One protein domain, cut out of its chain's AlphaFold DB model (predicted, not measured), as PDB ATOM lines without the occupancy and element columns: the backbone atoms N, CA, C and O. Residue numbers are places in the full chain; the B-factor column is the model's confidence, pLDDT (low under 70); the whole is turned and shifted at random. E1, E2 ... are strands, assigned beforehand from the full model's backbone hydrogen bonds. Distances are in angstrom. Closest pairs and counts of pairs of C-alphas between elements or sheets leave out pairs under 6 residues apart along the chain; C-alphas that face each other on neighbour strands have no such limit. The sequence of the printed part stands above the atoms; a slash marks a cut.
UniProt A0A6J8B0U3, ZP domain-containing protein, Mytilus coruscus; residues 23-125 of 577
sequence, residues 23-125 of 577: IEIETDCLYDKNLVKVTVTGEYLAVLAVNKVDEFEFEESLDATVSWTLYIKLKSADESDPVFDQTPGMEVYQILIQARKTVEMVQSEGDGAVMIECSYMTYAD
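Overview. This is residues 23 to 125 of the 577 residues of the protein "ZP domain-containing protein" of Mytilus coruscus (UniProt A0A6J8B0U3). What does the model look like? It is a sandwich of two twisted sheets, one of E1, E2, E5 and E4, the other built on the long hairpin of E7 and E8, with E3 and short E6 beside E7. The sheets are face to face in part: E6, at one end of the hairpin, is apart from the four strands of the other sheet. What is it made of? The printed part has 103 residues, no named helix and eight strands, E1 to E8 in chain order, and its class is all strand; one sheet has the order E1, E2, E5, E4, the other is branched, and in both the neighbours are antiparallel. It is compact, with a radius of gyration of the C-alphas of 14.4 A, yet elongated, spanning 41 by 27 by 19 A.

Along the chain. Where is the sheet with a single order? E1 is residues 24 to 32, 22.6 A long from C-alpha 24 at (-43.028, 27.767, -32.154); E2 is 35 to 41, 19.6 A; E5 is 67 to 73, 19.2 A; E4 is 58 to 63, 15.2 A. Where is the branched sheet? E7 is residues 90 to 100, 32.0 A; E8 is 112 to 121, 29.2 A, ending with C-alpha 121 at (-19.508, 16.557, -29.990); E3 is 46 to 50, 12.6 A; E6 is 85 to 87, 5.7 A.

Arrangement. How does the first sheet pair? E1 and E2 are a hairpin, with N 26 and O 39 at 2.9 A; E2 and E5 have N 38 and O 70 at 2.9 A; the hairpin E4 and E5 has N 69 and O 61 at 2.9 A. How does the branched sheet pair? E8 lies on one side of E7, with N 95 and O 116 at 2.9 A; E3, with N 48 and O 98 at 2.9 A, and E6, with N 90 and O 87 at 2.9 A, lie on the other side. E6, E7 and E8 form a meander, each strand the antiparallel neighbour of the one before. How do the sheets stand? The parts that face each other are 9.9 A centre to centre, their best planes 21 degrees apart. The closest C-alphas of E1 and E8 are those of Cys 29 and Cys 118, 5.9 A apart; of E3 and E5, those of Val 47 and Trp 68, 7.1 A apart.

Size, cuts and confidence. How large is it? The two C-alphas farthest apart, those of Val 106 and Asp 125, are 44.2 A apart. Which links are long? The printed part has no cut, and the long links are E5 to E6 and E7 to E8, 11 residues each. Where is confidence low? The mean pLDDT of the printed part is 75.5, and 34 residues are under 70, among them residues 76 to 89 and 121 to 125.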
ATOM      1  N   ILE A  23     -43.650  30.097 -36.110       83.31
ATOM      2  CA  ILE A  23     -43.500  28.673 -35.821       83.31
ATOM      3  C   ILE A  23     -42.808  28.536 -34.465       83.31
ATOM      4  O   ILE A  23     -41.596  28.719 -34.346       83.31
ATOM      5  N   GLU A  24     -43.577  28.174 -33.442       86.88
ATOM      6  CA  GLU A  24     -43.028  27.767 -32.154       86.88
ATOM      7  C   GLU A  24     -42.503  26.325 -32.259       86.88
ATOM      8  O   GLU A  24     -43.260  25.392 -32.539       86.88
ATOM      9  N   ILE A  25     -41.191  26.156 -32.060       87.75
ATOM     10  CA  ILE A  25     -40.506  24.860 -32.123       87.75
ATOM     11  C   ILE A  25     -39.767  24.591 -30.812       87.75
ATOM     12  O   ILE A  25     -38.931  25.388 -30.385       87.75
ATOM     13  N   GLU A  26     -40.015  23.424 -30.218       89.56
ATOM     14  CA  GLU A  26     -39.184  22.842 -29.163       89.56
ATOM     15  C   GLU A  26     -38.356  21.684 -29.740       89.56
ATOM     16  O   GLU A  26     -38.867  20.851 -30.489       89.56
ATOM     17  N   THR A  27     -37.067  21.619 -29.397       87.88
ATOM     18  CA  THR A  27     -36.139  20.593 -29.894       87.88
ATOM     19  C   THR A  27     -35.448  19.864 -28.747       87.88
ATOM     20  O   THR A  27     -34.999  20.476 -27.774       87.88
ATOM     21  N   ASP A  28     -35.325  18.542 -28.869       86.50
ATOM     22  CA  ASP A  28     -34.523  17.711 -27.972       86.50
ATOM     23  C   ASP A  28     -33.513  16.886 -28.783       86.50
ATOM     24  O   ASP A  28     -33.797  15.778 -29.239       86.50
ATOM     25  N   CYS A  29     -32.318  17.460 -28.973       81.81
ATOM     26  CA  CYS A  29     -31.158  16.781 -29.561       81.81
ATOM     27  C   CYS A  29     -30.345  15.974 -28.511       81.81
ATOM     28  O   CYS A  29     -29.232  15.558 -28.807       81.81
ATOM     29  N   LEU A  30     -30.787  15.838 -27.247       63.06
ATOM     30  CA  LEU A  30     -29.871  15.527 -26.125       63.06
ATOM     31  C   LEU A  30     -29.780  14.054 -25.692       63.06
ATOM     32  O   LEU A  30     -28.949  13.757 -24.831       63.06
ATOM     33  N   TYR A  31     -30.630  13.155 -26.200       55.56
ATOM     34  CA  TYR A  31     -30.747  11.790 -25.654       55.56
ATOM     35  C   TYR A  31     -30.167  10.673 -26.518       55.56
ATOM     36  O   TYR A  31     -29.632   9.712 -25.964       55.56
ATOM     37  N   ASP A  32     -30.263  10.787 -27.838       69.56
ATOM     38  CA  ASP A  32     -29.747   9.802 -28.780       69.56
ATOM     39  C   ASP A  32     -29.141  10.550 -29.971       69.56
ATOM     40  O   ASP A  32     -29.770  11.454 -30.528       69.56
ATOM     41  N   LYS A  33     -27.911  10.197 -30.360       71.81
ATOM     42  CA  LYS A  33     -27.277  10.761 -31.561       71.81
ATOM     43  C   LYS A  33     -27.984  10.323 -32.845       71.81
ATOM     44  O   LYS A  33     -27.838  10.979 -33.863       71.81
ATOM     45  N   ASN A  34     -28.770   9.248 -32.775       81.62
ATOM     46  CA  ASN A  34     -29.515   8.687 -33.894       81.62
ATOM     47  C   ASN A  34     -30.986   9.144 -33.924       81.62
ATOM     48  O   ASN A  34     -31.704   8.757 -34.843       81.62
ATOM     49  N   LEU A  35     -31.473   9.919 -32.939       85.12
ATOM     50  CA  LEU A  35     -32.886  10.322 -32.863       85.12
ATOM     51  C   LEU A  35     -33.080  11.720 -32.252       85.12
ATOM     52  O   LEU A  35     -32.946  11.914 -31.042       85.12
ATOM     53  N   VAL A  36     -33.489  12.680 -33.082       88.44
ATOM     54  CA  VAL A  36     -33.894  14.028 -32.655       88.44
ATOM     55  C   VAL A  36     -35.411  14.080 -32.511       88.44
ATOM     56  O   VAL A  36     -36.139  13.737 -33.443       88.44
ATOM     57  N   LYS A  37     -35.905  14.571 -31.370       90.69
ATOM     58  CA  LYS A  37     -37.323  14.925 -31.223       90.69
ATOM     59  C   LYS A  37     -37.523  16.409 -31.525       90.69
ATOM     60  O   LYS A  37     -36.884  17.258 -30.904       90.69
ATOM     61  N   VAL A  38     -38.454  16.716 -32.425       90.56
ATOM     62  CA  VAL A  38     -38.905  18.083 -32.716       90.56
ATOM     63  C   VAL A  38     -40.404  18.174 -32.453       90.56
ATOM     64  O   VAL A  38     -41.171  17.376 -32.984       90.56
ATOM     65  N   THR A  39     -40.825  19.148 -31.651       91.06
ATOM     66  CA  THR A  39     -42.236  19.473 -31.423       91.06
ATOM     67  C   THR A  39     -42.532  20.812 -32.088       91.06
ATOM     68  O   THR A  39     -41.907  21.813 -31.743       91.06
ATOM     69  N   VAL A  40     -43.483  20.847 -33.022       90.69
ATOM     70  CA  VAL A  40     -43.959  22.075 -33.675       90.69
ATOM     71  C   VAL A  40     -45.371  22.383 -33.197       90.69
ATOM     72  O   VAL A  40     -46.279  21.575 -33.391       90.69
ATOM     73  N   THR A  41     -45.567  23.549 -32.590       89.56
ATOM     74  CA  THR A  41     -46.869  23.980 -32.062       89.56
ATOM     75  C   THR A  41     -47.537  24.949 -33.034       89.56
ATOM     76  O   THR A  41     -46.946  25.959 -33.420       89.56
ATOM     77  N   GLY A  42     -48.780  24.662 -33.432       86.50
ATOM     78  CA  GLY A  42     -49.602  25.569 -34.235       86.50
ATOM     79  C   GLY A  42     -50.492  24.881 -35.271       86.50
ATOM     80  O   GLY A  42     -50.299  23.721 -35.635       86.50
ATOM     81  N   GLU A  43     -51.481  25.631 -35.760       86.00
ATOM     82  CA  GLU A  43     -52.463  25.190 -36.761       86.00
ATOM     83  C   GLU A  43     -51.834  25.077 -38.164       86.00
ATOM     84  O   GLU A  43     -52.023  25.929 -39.033       86.00
ATOM     85  N   TYR A  44     -51.073  24.004 -38.369       87.12
ATOM     86  CA  TYR A  44     -50.517  23.582 -39.655       87.12
ATOM     87  C   TYR A  44     -51.290  22.366 -40.190       87.12
ATOM     88  O   TYR A  44     -51.817  21.572 -39.413       87.12
ATOM     89  N   LEU A  45     -51.373  22.227 -41.516       86.31
ATOM     90  CA  LEU A  45     -51.941  21.056 -42.198       86.31
ATOM     91  C   LEU A  45     -50.903  19.956 -42.439       86.31
ATOM     92  O   LEU A  45     -51.279  18.797 -42.594       86.31
ATOM     93  N   ALA A  46     -49.627  20.329 -42.519       87.00
ATOM     94  CA  ALA A  46     -48.502  19.417 -42.649       87.00
ATOM     95  C   ALA A  46     -47.246  20.053 -42.046       87.00
ATOM     96  O   ALA A  46     -47.023  21.261 -42.187       87.00
ATOM     97  N   VAL A  47     -46.403  19.228 -41.430       88.00
ATOM     98  CA  VAL A  47     -45.056  19.603 -40.995       88.00
ATOM     99  C   VAL A  47     -44.081  18.570 -41.552       88.00
ATOM    100  O   VAL A  47     -44.294  17.373 -41.401       88.00
ATOM    101  N   LEU A  48     -43.031  19.037 -42.223       87.75
ATOM    102  CA  LEU A  48     -42.047  18.209 -42.917       87.75
ATOM    103  C   LEU A  48     -40.647  18.497 -42.371       87.75
ATOM    104  O   LEU A  48     -40.263  19.661 -42.240       87.75
ATOM    105  N   ALA A  49     -39.876  17.445 -42.099       86.75
ATOM    106  CA  ALA A  49     -38.444  17.539 -41.833       86.75
ATOM    107  C   ALA A  49     -37.662  17.219 -43.112       86.75
ATOM    108  O   ALA A  49     -37.720  16.104 -43.627       86.75
ATOM    109  N   VAL A  50     -36.912  18.199 -43.608       84.12
ATOM    110  CA  VAL A  50     -36.165  18.125 -44.866       84.12
ATOM    111  C   VAL A  50     -34.670  18.243 -44.568       84.12
ATOM    112  O   VAL A  50     -34.238  19.195 -43.911       84.12
ATOM    113  N   ASN A  51     -33.866  17.294 -45.052       75.44
ATOM    114  CA  ASN A  51     -32.419  17.463 -45.157       75.44
ATOM    115  C   ASN A  51     -32.091  18.111 -46.516       75.44
ATOM    116  O   ASN A  51     -32.885  18.080 -47.451       75.44
ATOM    117  N   LYS A  52     -30.899  18.690 -46.665       66.00
ATOM    118  CA  LYS A  52     -30.421  19.224 -47.955       66.00
ATOM    119  C   LYS A  52     -30.218  18.138 -49.028       66.00
ATOM    120  O   LYS A  52     -30.058  18.498 -50.192       66.00
ATOM    121  N   VAL A  53     -30.159  16.863 -48.632       58.69
ATOM    122  CA  VAL A  53     -29.870  15.716 -49.512       58.69
ATOM    123  C   VAL A  53     -31.086  14.797 -49.679       58.69
ATOM    124  O   VAL A  53     -31.396  14.457 -50.814       58.69
ATOM    125  N   ASP A  54     -31.810  14.486 -48.597       63.44
ATOM    126  CA  ASP A  54     -32.958  13.562 -48.584       63.44
ATOM    127  C   ASP A  54     -34.089  14.017 -47.630       63.44
ATOM    128  O   ASP A  54     -33.906  14.875 -46.758       63.44
ATOM    129  N   GLU A  55     -35.274  13.417 -47.763       62.44
ATOM    130  CA  GLU A  55     -36.342  13.506 -46.756       62.44
ATOM    131  C   GLU A  55     -36.045  12.559 -45.581       62.44
ATOM    132  O   GLU A  55     -35.641  11.412 -45.775       62.44
ATOM    133  N   PHE A  56     -36.242  13.021 -44.342       66.12
ATOM    134  CA  PHE A  56     -36.012  12.176 -43.168       66.12
ATOM    135  C   PHE A  56     -37.145  11.156 -42.975       66.12
ATOM    136  O   PHE A  56     -38.321  11.496 -43.099       66.12
ATOM    137  N   GLU A  57     -36.817   9.935 -42.539       60.97
ATOM    138  CA  GLU A  57     -37.817   9.075 -41.897       60.97
ATOM    139  C   GLU A  57     -38.234   9.694 -40.557       60.97
ATOM    140  O   GLU A  57     -37.397   9.863 -39.664       60.97
ATOM    141  N   PHE A  58     -39.530   9.973 -40.392       65.00
ATOM    142  CA  PHE A  58     -40.101  10.374 -39.110       65.00
ATOM    143  C   PHE A  58     -41.388   9.619 -38.774       65.00
ATOM    144  O   PHE A  58     -42.212   9.320 -39.637       65.00
ATOM    145  N   GLU A  59     -41.564   9.331 -37.485       70.75
ATOM    146  CA  GLU A  59     -42.864   8.959 -36.927       70.75
ATOM    147  C   GLU A  59     -43.593  10.247 -36.522       70.75
ATOM    148  O   GLU A  59     -43.072  11.041 -35.734       70.75
ATOM    149  N   GLU A  60     -44.770  10.471 -37.103       70.56
ATOM    150  CA  GLU A  60     -45.620  11.626 -36.823       70.56
ATOM    151  C   GLU A  60     -46.614  11.284 -35.705       70.56
ATOM    152  O   GLU A  60     -47.409  10.349 -35.831       70.56
ATOM    153  N   SER A  61     -46.609  12.069 -34.626       73.56
ATOM    154  CA  SER A  61     -47.669  12.039 -33.613       73.56
ATOM    155  C   SER A  61     -48.320  13.410 -33.505       73.56
ATOM    156  O   SER A  61     -47.698  14.364 -33.030       73.56
ATOM    157  N   LEU A  62     -49.583  13.493 -33.926       73.25
ATOM    158  CA  LEU A  62     -50.440  14.651 -33.702       73.25
ATOM    159  C   LEU A  62     -51.105  14.531 -32.326       73.25
ATOM    160  O   LEU A  62     -52.023  13.729 -32.133       73.25
ATOM    161  N   ASP A  63     -50.659  15.343 -31.373       68.31
ATOM    162  CA  ASP A  63     -51.281  15.396 -30.051       68.31
ATOM    163  C   ASP A  63     -52.580  16.221 -30.081       68.31
ATOM    164  O   ASP A  63     -52.787  17.100 -30.923       68.31
ATOM    165  N   ALA A  64     -53.459  15.993 -29.100       65.06
ATOM    166  CA  ALA A  64     -54.766  16.657 -28.987       65.06
ATOM    167  C   ALA A  64     -54.707  18.195 -28.793       65.06
ATOM    168  O   ALA A  64     -55.749  18.843 -28.695       65.06
ATOM    169  N   THR A  65     -53.506  18.771 -28.711       61.06
ATOM    170  CA  THR A  65     -53.199  20.178 -28.410       61.06
ATOM    171  C   THR A  65     -52.653  20.970 -29.602       61.06
ATOM    172  O   THR A  65     -52.079  22.034 -29.403       61.06
ATOM    173  N   VAL A  66     -52.863  20.498 -30.839       81.62
ATOM    174  CA  VAL A  66     -52.384  21.168 -32.071       81.62
ATOM    175  C   VAL A  66     -50.848  21.263 -32.119       81.62
ATOM    176  O   VAL A  66     -50.260  22.269 -32.518       81.62
ATOM    177  N   SER A  67     -50.192  20.187 -31.685       85.56
ATOM    178  CA  SER A  67     -48.739  20.033 -31.710       85.56
ATOM    179  C   SER A  67     -48.350  18.790 -32.505       85.56
ATOM    180  O   SER A  67     -48.874  17.699 -32.276       85.56
ATOM    181  N   TRP A  68     -47.420  18.977 -33.437       87.69
ATOM    182  CA  TRP A  68     -46.849  17.948 -34.296       87.69
ATOM    183  C   TRP A  68     -45.528  17.489 -33.684       87.69
ATOM    184  O   TRP A  68     -44.587  18.278 -33.593       87.69
ATOM    185  N   THR A  69     -45.445  16.231 -33.256       88.62
ATOM    186  CA  THR A  69     -44.170  15.624 -32.862       88.62
ATOM    187  C   THR A  69     -43.568  14.872 -34.044       88.62
ATOM    188  O   THR A  69     -44.213  13.982 -34.596       88.62
ATOM    189  N   LEU A  70     -42.316  15.194 -34.372       88.38
ATOM    190  CA  LEU A  70     -41.475  14.508 -35.349       88.38
ATOM    191  C   LEU A  70     -40.335  13.786 -34.618       88.38
ATOM    192  O   LEU A  70     -39.594  14.410 -33.851       88.38
ATOM    193  N   TYR A  71     -40.169  12.492 -34.883       87.56
ATOM    194  CA  TYR A  71     -39.018  11.702 -34.431       87.56
ATOM    195  C   TYR A  71     -38.061  11.469 -35.600       87.56
ATOM    196  O   TYR A  71     -38.240  10.536 -36.374       87.56
ATOM    197  N   ILE A  72     -37.067  12.342 -35.741       87.06
ATOM    198  CA  ILE A  72     -36.154  12.387 -36.886       87.06
ATOM    199  C   ILE A  72     -34.973  11.460 -36.617       87.06
ATOM    200  O   ILE A  72     -34.173  11.727 -35.716       87.06
ATOM    201  N   LYS A  73     -34.841  10.386 -37.401       83.81
ATOM    202  CA  LYS A  73     -33.655   9.527 -37.328       83.81
ATOM    203  C   LYS A  73     -32.470  10.187 -38.027       83.81
ATOM    204  O   LYS A  73     -32.562  10.542 -39.201       83.81
ATOM    205  N   LEU A  74     -31.352  10.307 -37.320       81.75
ATOM    206  CA  LEU A  74     -30.072  10.708 -37.897       81.75
ATOM    207  C   LEU A  74     -29.291   9.441 -38.269       81.75
ATOM    208  O   LEU A  74     -29.084   8.576 -37.417       81.75
ATOM    209  N   LYS A  75     -28.882   9.318 -39.536       72.81
ATOM    210  CA  LYS A  75     -27.940   8.279 -39.980       72.81
ATOM    211  C   LYS A  75     -26.531   8.670 -39.526       72.81
ATOM    212  O   LYS A  75     -26.179   9.848 -39.603       72.81
ATOM    213  N   SER A  76     -25.728   7.704 -39.081       63.12
ATOM    214  CA  SER A  76     -24.310   7.940 -38.794       63.12
ATOM    215  C   SER A  76     -23.525   8.221 -40.078       63.12
ATOM    216  O   SER A  76     -23.875   7.740 -41.157       63.12
ATOM    217  N   ALA A  77     -22.420   8.958 -39.945       59.09
ATOM    218  CA  ALA A  77     -21.557   9.381 -41.053       59.09
ATOM    219  C   ALA A  77     -21.036   8.237 -41.953       59.09
ATOM    220  O   ALA A  77     -20.667   8.479 -43.101       59.09
ATOM    221  N   ASP A  78     -21.016   7.000 -41.446       59.59
ATOM    222  CA  ASP A  78     -20.567   5.809 -42.177       59.59
ATOM    223  C   ASP A  78     -21.543   5.364 -43.292       59.59
ATOM    224  O   ASP A  78     -21.134   4.657 -44.212       59.59
ATOM    225  N   GLU A  79     -22.815   5.791 -43.261       57.53
ATOM    226  CA  GLU A  79     -23.843   5.453 -44.267       57.53
ATOM    227  C   GLU A  79     -24.098   6.578 -45.291       57.53
ATOM    228  O   GLU A  79     -25.238   6.897 -45.627       57.53
ATOM    229  N   SER A  80     -23.037   7.149 -45.870       51.59
ATOM    230  CA  SER A  80     -23.082   7.984 -47.095       51.59
ATOM    231  C   SER A  80     -23.945   9.267 -47.082       51.59
ATOM    232  O   SER A  80     -24.076   9.907 -48.124       51.59
ATOM    233  N   ASP A  81     -24.477   9.676 -45.926       51.88
ATOM    234  CA  ASP A  81     -25.379  10.827 -45.757       51.88
ATOM    235  C   ASP A  81     -24.801  11.909 -44.810       51.88
ATOM    236  O   ASP A  81     -23.840  11.661 -44.076       51.88
ATOM    237  N   PRO A  82     -25.309  13.158 -44.851       50.28
ATOM    238  CA  PRO A  82     -24.448  14.320 -44.652       50.28
ATOM    239  C   PRO A  82     -24.322  14.792 -43.197       50.28
ATOM    240  O   PRO A  82     -25.145  15.563 -42.695       50.28
ATOM    241  N   VAL A  83     -23.181  14.484 -42.575       54.66
ATOM    242  CA  VAL A  83     -22.596  15.380 -41.563       54.66
ATOM    243  C   VAL A  83     -22.131  16.645 -42.289       54.66
ATOM    244  O   VAL A  83     -21.203  16.596 -43.095       54.66
ATOM    245  N   PHE A  84     -22.804  17.773 -42.048       55.94
ATOM    246  CA  PHE A  84     -22.677  18.955 -42.912       55.94
ATOM    247  C   PHE A  84     -21.421  19.793 -42.681       55.94
ATOM    248  O   PHE A  84     -20.999  20.513 -43.587       55.94
ATOM    249  N   ASP A  85     -20.837  19.705 -41.490       56.69
ATOM    250  CA  ASP A  85     -19.578  20.358 -41.157       56.69
ATOM    251  C   ASP A  85     -18.798  19.461 -40.188       56.69
ATOM    252  O   ASP A  85     -19.111  19.381 -38.998       56.69
ATOM    253  N   GLN A  86     -17.807  18.734 -40.713       52.47
ATOM    254  CA  GLN A  86     -16.859  17.967 -39.901       52.47
ATOM    255  C   GLN A  86     -15.800  18.911 -39.321       52.47
ATOM    256  O   GLN A  86     -14.616  18.855 -39.663       52.47
ATOM    257  N   THR A  87     -16.217  19.768 -38.390       56.25
ATOM    258  CA  THR A  87     -15.258  20.364 -37.460       56.25
ATOM    259  C   THR A  87     -14.645  19.217 -36.642       56.25
ATOM    260  O   THR A  87     -15.400  18.455 -36.040       56.25
ATOM    261  N   PRO A  88     -13.309  19.049 -36.581       56.94
ATOM    262  CA  PRO A  88     -12.704  17.914 -35.886       56.94
ATOM    263  C   PRO A  88     -13.197  17.786 -34.434       56.94
ATOM    264  O   PRO A  88     -13.008  18.692 -33.621       56.94
ATOM    265  N   GLY A  89     -13.844  16.659 -34.115       64.62
ATOM    266  CA  GLY A  89     -14.465  16.412 -32.807       64.62
ATOM    267  C   GLY A  89     -15.945  16.820 -32.678       64.62
ATOM    268  O   GLY A  89     -16.480  16.807 -31.566       64.62
ATOM    269  N   MET A  90     -16.617  17.214 -33.767       70.25
ATOM    270  CA  MET A  90     -18.027  17.613 -33.765       70.25
ATOM    271  C   MET A  90     -18.750  17.208 -35.057       70.25
ATOM    272  O   MET A  90     -18.323  17.545 -36.155       70.25
ATOM    273  N   GLU A  91     -19.883  16.527 -34.908       77.56
ATOM    274  CA  GLU A  91     -20.864  16.278 -35.961       77.56
ATOM    275  C   GLU A  91     -21.975  17.328 -35.860       77.56
ATOM    276  O   GLU A  91     -22.632  17.458 -34.824       77.56
ATOM    277  N   VAL A  92     -22.202  18.088 -36.931       81.38
ATOM    278  CA  VAL A  92     -23.265  19.100 -36.983       81.38
ATOM    279  C   VAL A  92     -24.333  18.681 -37.990       81.38
ATOM    280  O   VAL A  92     -24.067  18.581 -39.191       81.38
ATOM    281  N   TYR A  93     -25.554  18.467 -37.495       83.75
ATOM    282  CA  TYR A  93     -26.727  18.124 -38.298       83.75
ATOM    283  C   TYR A  93     -27.632  19.351 -38.429       83.75
ATOM    284  O   TYR A  93     -28.113  19.889 -37.429       83.75
ATOM    285  N   GLN A  94     -27.881  19.783 -39.667       85.69
ATOM    286  CA  GLN A  94     -28.809  20.868 -39.985       85.69
ATOM    287  C   GLN A  94     -30.113  20.288 -40.541       85.69
ATOM    288  O   GLN A  94     -30.112  19.628 -41.577       85.69
ATOM    289  N   ILE A  95     -31.222  20.555 -39.858       88.12
ATOM    290  CA  ILE A  95     -32.558  20.031 -40.165       88.12
ATOM    291  C   ILE A  95     -33.451  21.214 -40.543       88.12
ATOM    292  O   ILE A  95     -33.626  22.131 -39.741       88.12
ATOM    293  N   LEU A  96     -34.038  21.210 -41.741       90.31
ATOM    294  CA  LEU A  96     -35.010  22.227 -42.142       90.31
ATOM    295  C   LEU A  96     -36.430  21.735 -41.847       90.31
ATOM    296  O   LEU A  96     -36.926  20.825 -42.506       90.31
ATOM    297  N   ILE A  97     -37.101  22.365 -40.889       91.31
ATOM    298  CA  ILE A  97     -38.517  22.118 -40.610       91.31
ATOM    299  C   ILE A  97     -39.352  23.066 -41.459       91.31
ATOM    300  O   ILE A  97     -39.224  24.279 -41.317       91.31
ATOM    301  N   GLN A  98     -40.212  22.526 -42.320       90.75
ATOM    302  CA  GLN A  98     -41.210  23.282 -43.077       90.75
ATOM    303  C   GLN A  98     -42.595  23.019 -42.488       90.75
ATOM    304  O   GLN A  98     -43.055  21.880 -42.496       90.75
ATOM    305  N   ALA A  99     -43.283  24.059 -42.023       90.31
ATOM    306  CA  ALA A  99     -44.661  23.963 -41.549       90.31
ATOM    307  C   ALA A  99     -45.587  24.677 -42.541       90.31
ATOM    308  O   ALA A  99     -45.355  25.839 -42.883       90.31
ATOM    309  N   ARG A 100     -46.617  23.977 -43.033       87.94
ATOM    310  CA  ARG A 100     -47.525  24.473 -44.079       87.94
ATOM    311  C   ARG A 100     -48.960  24.563 -43.581       87.94
ATOM    312  O   ARG A 100     -49.483  23.612 -43.005       87.94
ATOM    313  N   LYS A 101     -49.618  25.691 -43.840       86.56
ATOM    314  CA  LYS A 101     -51.039  25.947 -43.543       86.56
ATOM    315  C   LYS A 101     -51.961  25.626 -44.717       86.56
ATOM    316  O   LYS A 101     -53.175  25.587 -44.540       86.56
ATOM    317  N   THR A 102     -51.412  25.393 -45.911       80.75
ATOM    318  CA  THR A 102     -52.187  25.011 -47.102       80.75
ATOM    319  C   THR A 102     -51.650  23.743 -47.768       80.75
ATOM    320  O   THR A 102     -50.667  23.153 -47.320       80.75
ATOM    321  N   VAL A 103     -52.362  23.262 -48.791       78.12
ATOM    322  CA  VAL A 103     -52.012  22.039 -49.526       78.12
ATOM    323  C   VAL A 103     -50.668  22.171 -50.244       78.12
ATOM    324  O   VAL A 103     -50.297  23.243 -50.703       78.12
ATOM    325  N   GLU A 104     -49.982  21.044 -50.409       61.66
ATOM    326  CA  GLU A 104     -48.583  20.906 -50.849       61.66
ATOM    327  C   GLU A 104     -48.160  21.700 -52.107       61.66
ATOM    328  O   GLU A 104     -46.987  22.036 -52.257       61.66
ATOM    329  N   MET A 105     -49.099  22.036 -52.999       59.91
ATOM    330  CA  MET A 105     -48.845  22.782 -54.242       59.91
ATOM    331  C   MET A 105     -49.039  24.307 -54.139       59.91
ATOM    332  O   MET A 105     -48.888  25.002 -55.143       59.91
ATOM    333  N   VAL A 106     -49.393  24.845 -52.969       71.00
ATOM    334  CA  VAL A 106     -49.614  26.282 -52.752       71.00
ATOM    335  C   VAL A 106     -48.744  26.752 -51.591       71.00
ATOM    336  O   VAL A 106     -48.743  26.135 -50.533       71.00
ATOM    337  N   GLN A 107     -48.012  27.849 -51.793       70.62
ATOM    338  CA  GLN A 107     -47.340  28.559 -50.708       70.62
ATOM    339  C   GLN A 107     -48.288  29.633 -50.164       70.62
ATOM    340  O   GLN A 107     -48.788  30.460 -50.931       70.62
ATOM    341  N   SER A 108     -48.540  29.618 -48.858       78.75
ATOM    342  CA  SER A 108     -49.434  30.551 -48.170       78.75
ATOM    343  C   SER A 108     -48.678  31.545 -47.298       78.75
ATOM    344  O   SER A 108     -47.626  31.249 -46.735       78.75
ATOM    345  N   GLU A 109     -49.278  32.717 -47.108       73.56
ATOM    346  CA  GLU A 109     -48.917  33.631 -46.028       73.56
ATOM    347  C   GLU A 109     -49.170  32.919 -44.686       73.56
ATOM    348  O   GLU A 109     -50.307  32.571 -44.356       73.56
ATOM    349  N   GLY A 110     -48.093  32.606 -43.958       74.06
ATOM    350  CA  GLY A 110     -48.131  31.797 -42.737       74.06
ATOM    351  C   GLY A 110     -47.655  30.347 -42.887       74.06
ATOM    352  O   GLY A 110     -47.607  29.650 -41.873       74.06
ATOM    353  N   ASP A 111     -47.265  29.903 -44.086       83.81
ATOM    354  CA  ASP A 111     -46.261  28.840 -44.196       83.81
ATOM    355  C   ASP A 111     -44.919  29.389 -43.688       83.81
ATOM    356  O   ASP A 111     -44.617  30.574 -43.860       83.81
ATOM    357  N   GLY A 112     -44.085  28.543 -43.090       87.00
ATOM    358  CA  GLY A 112     -42.767  28.962 -42.627       87.00
ATOM    359  C   GLY A 112     -41.750  27.835 -42.639       87.00
ATOM    360  O   GLY A 112     -42.092  26.656 -42.765       87.00
ATOM    361  N   ALA A 113     -40.482  28.214 -42.504       89.38
ATOM    362  CA  ALA A 113     -39.379  27.275 -42.452       89.38
ATOM    363  C   ALA A 113     -38.347  27.707 -41.407       89.38
ATOM    364  O   ALA A 113     -37.917  28.859 -41.395       89.38
ATOM    365  N   VAL A 114     -37.931  26.773 -40.552       90.06
ATOM    366  CA  VAL A 114     -36.938  27.000 -39.494       90.06
ATOM    367  C   VAL A 114     -35.817  25.983 -39.644       90.06
ATOM    368  O   VAL A 114     -36.065  24.785 -39.762       90.06
ATOM    369  N   MET A 115     -34.575  26.462 -39.632       88.69
ATOM    370  CA  MET A 115     -33.393  25.607 -39.613       88.69
ATOM    371  C   MET A 115     -32.995  25.331 -38.161       88.69
ATOM    372  O   MET A 115     -32.667  26.255 -37.419       88.69
ATOM    373  N   ILE A 116     -33.037  24.063 -37.766       88.88
ATOM    374  CA  ILE A 116     -32.517  23.561 -36.495       88.88
ATOM    375  C   ILE A 116     -31.085  23.089 -36.736       88.88
ATOM    376  O   ILE A 116     -30.820  22.403 -37.721       88.88
ATOM    377  N   GLU A 117     -30.182  23.404 -35.814       87.88
ATOM    378  CA  GLU A 117     -28.828  22.856 -35.793       87.88
ATOM    379  C   GLU A 117     -28.638  22.022 -34.519       87.88
ATOM    380  O   GLU A 117     -28.676  22.555 -33.408       87.88
ATOM    381  N   CYS A 118     -28.472  20.706 -34.674       85.06
ATOM    382  CA  CYS A 118     -28.088  19.801 -33.594       85.06
ATOM    383  C   CYS A 118     -26.585  19.502 -33.723       85.06
ATOM    384  O   CYS A 118     -26.167  18.750 -34.604       85.06
ATOM    385  N   SER A 119     -25.772  20.094 -32.847       81.75
ATOM    386  CA  SER A 119     -24.328  19.841 -32.776       81.75
ATOM    387  C   SER A 119     -24.025  18.761 -31.732       81.75
ATOM    388  O   SER A 119     -24.187  18.987 -30.530       81.75
ATOM    389  N   TYR A 120     -23.544  17.603 -32.177       78.19
ATOM    390  CA  TYR A 120     -23.070  16.519 -31.322       78.19
ATOM    391  C   TYR A 120     -21.548  16.548 -31.294       78.19
ATOM    392  O   TYR A 120     -20.889  16.425 -32.318       78.19
ATOM    393  N   MET A 121     -20.955  16.708 -30.116       61.75
ATOM    394  CA  MET A 121     -19.508  16.557 -29.990       61.75
ATOM    395  C   MET A 121     -19.184  15.061 -29.941       61.75
ATOM    396  O   MET A 121     -19.740  14.354 -29.100       61.75
ATOM    397  N   THR A 122     -18.274  14.577 -30.789       57.53
ATOM    398  CA  THR A 122     -17.912  13.143 -30.833       57.53
ATOM    399  C   THR A 122     -17.150  12.682 -29.583       57.53
ATOM    400  O   THR A 122     -17.022  11.481 -29.343       57.53
ATOM    401  N   TYR A 123     -16.800  13.620 -28.688       52.09
ATOM    402  CA  TYR A 123     -16.360  13.400 -27.298       52.09
ATOM    403  C   TYR A 123     -17.382  12.686 -26.374       52.09
ATOM    404  O   TYR A 123     -17.268  12.764 -25.149       52.09
ATOM    405  N   ALA A 124     -18.411  12.051 -26.941       46.72
ATOM    406  CA  ALA A 124     -19.336  11.152 -26.255       46.72
ATOM    407  C   ALA A 124     -18.962   9.666 -26.438       46.72
ATOM    408  O   ALA A 124     -19.143   8.892 -25.497       46.72
ATOM    409  N   ASP A 125     -18.424   9.292 -27.610       42.69
ATOM    410  CA  ASP A 125     -17.955   7.928 -27.922       42.69
ATOM    411  C   ASP A 125     -16.442   7.770 -27.724       42.69
ATOM    412  O   ASP A 125     -15.982   6.696 -27.329       42.69
TER     413      ASP A 125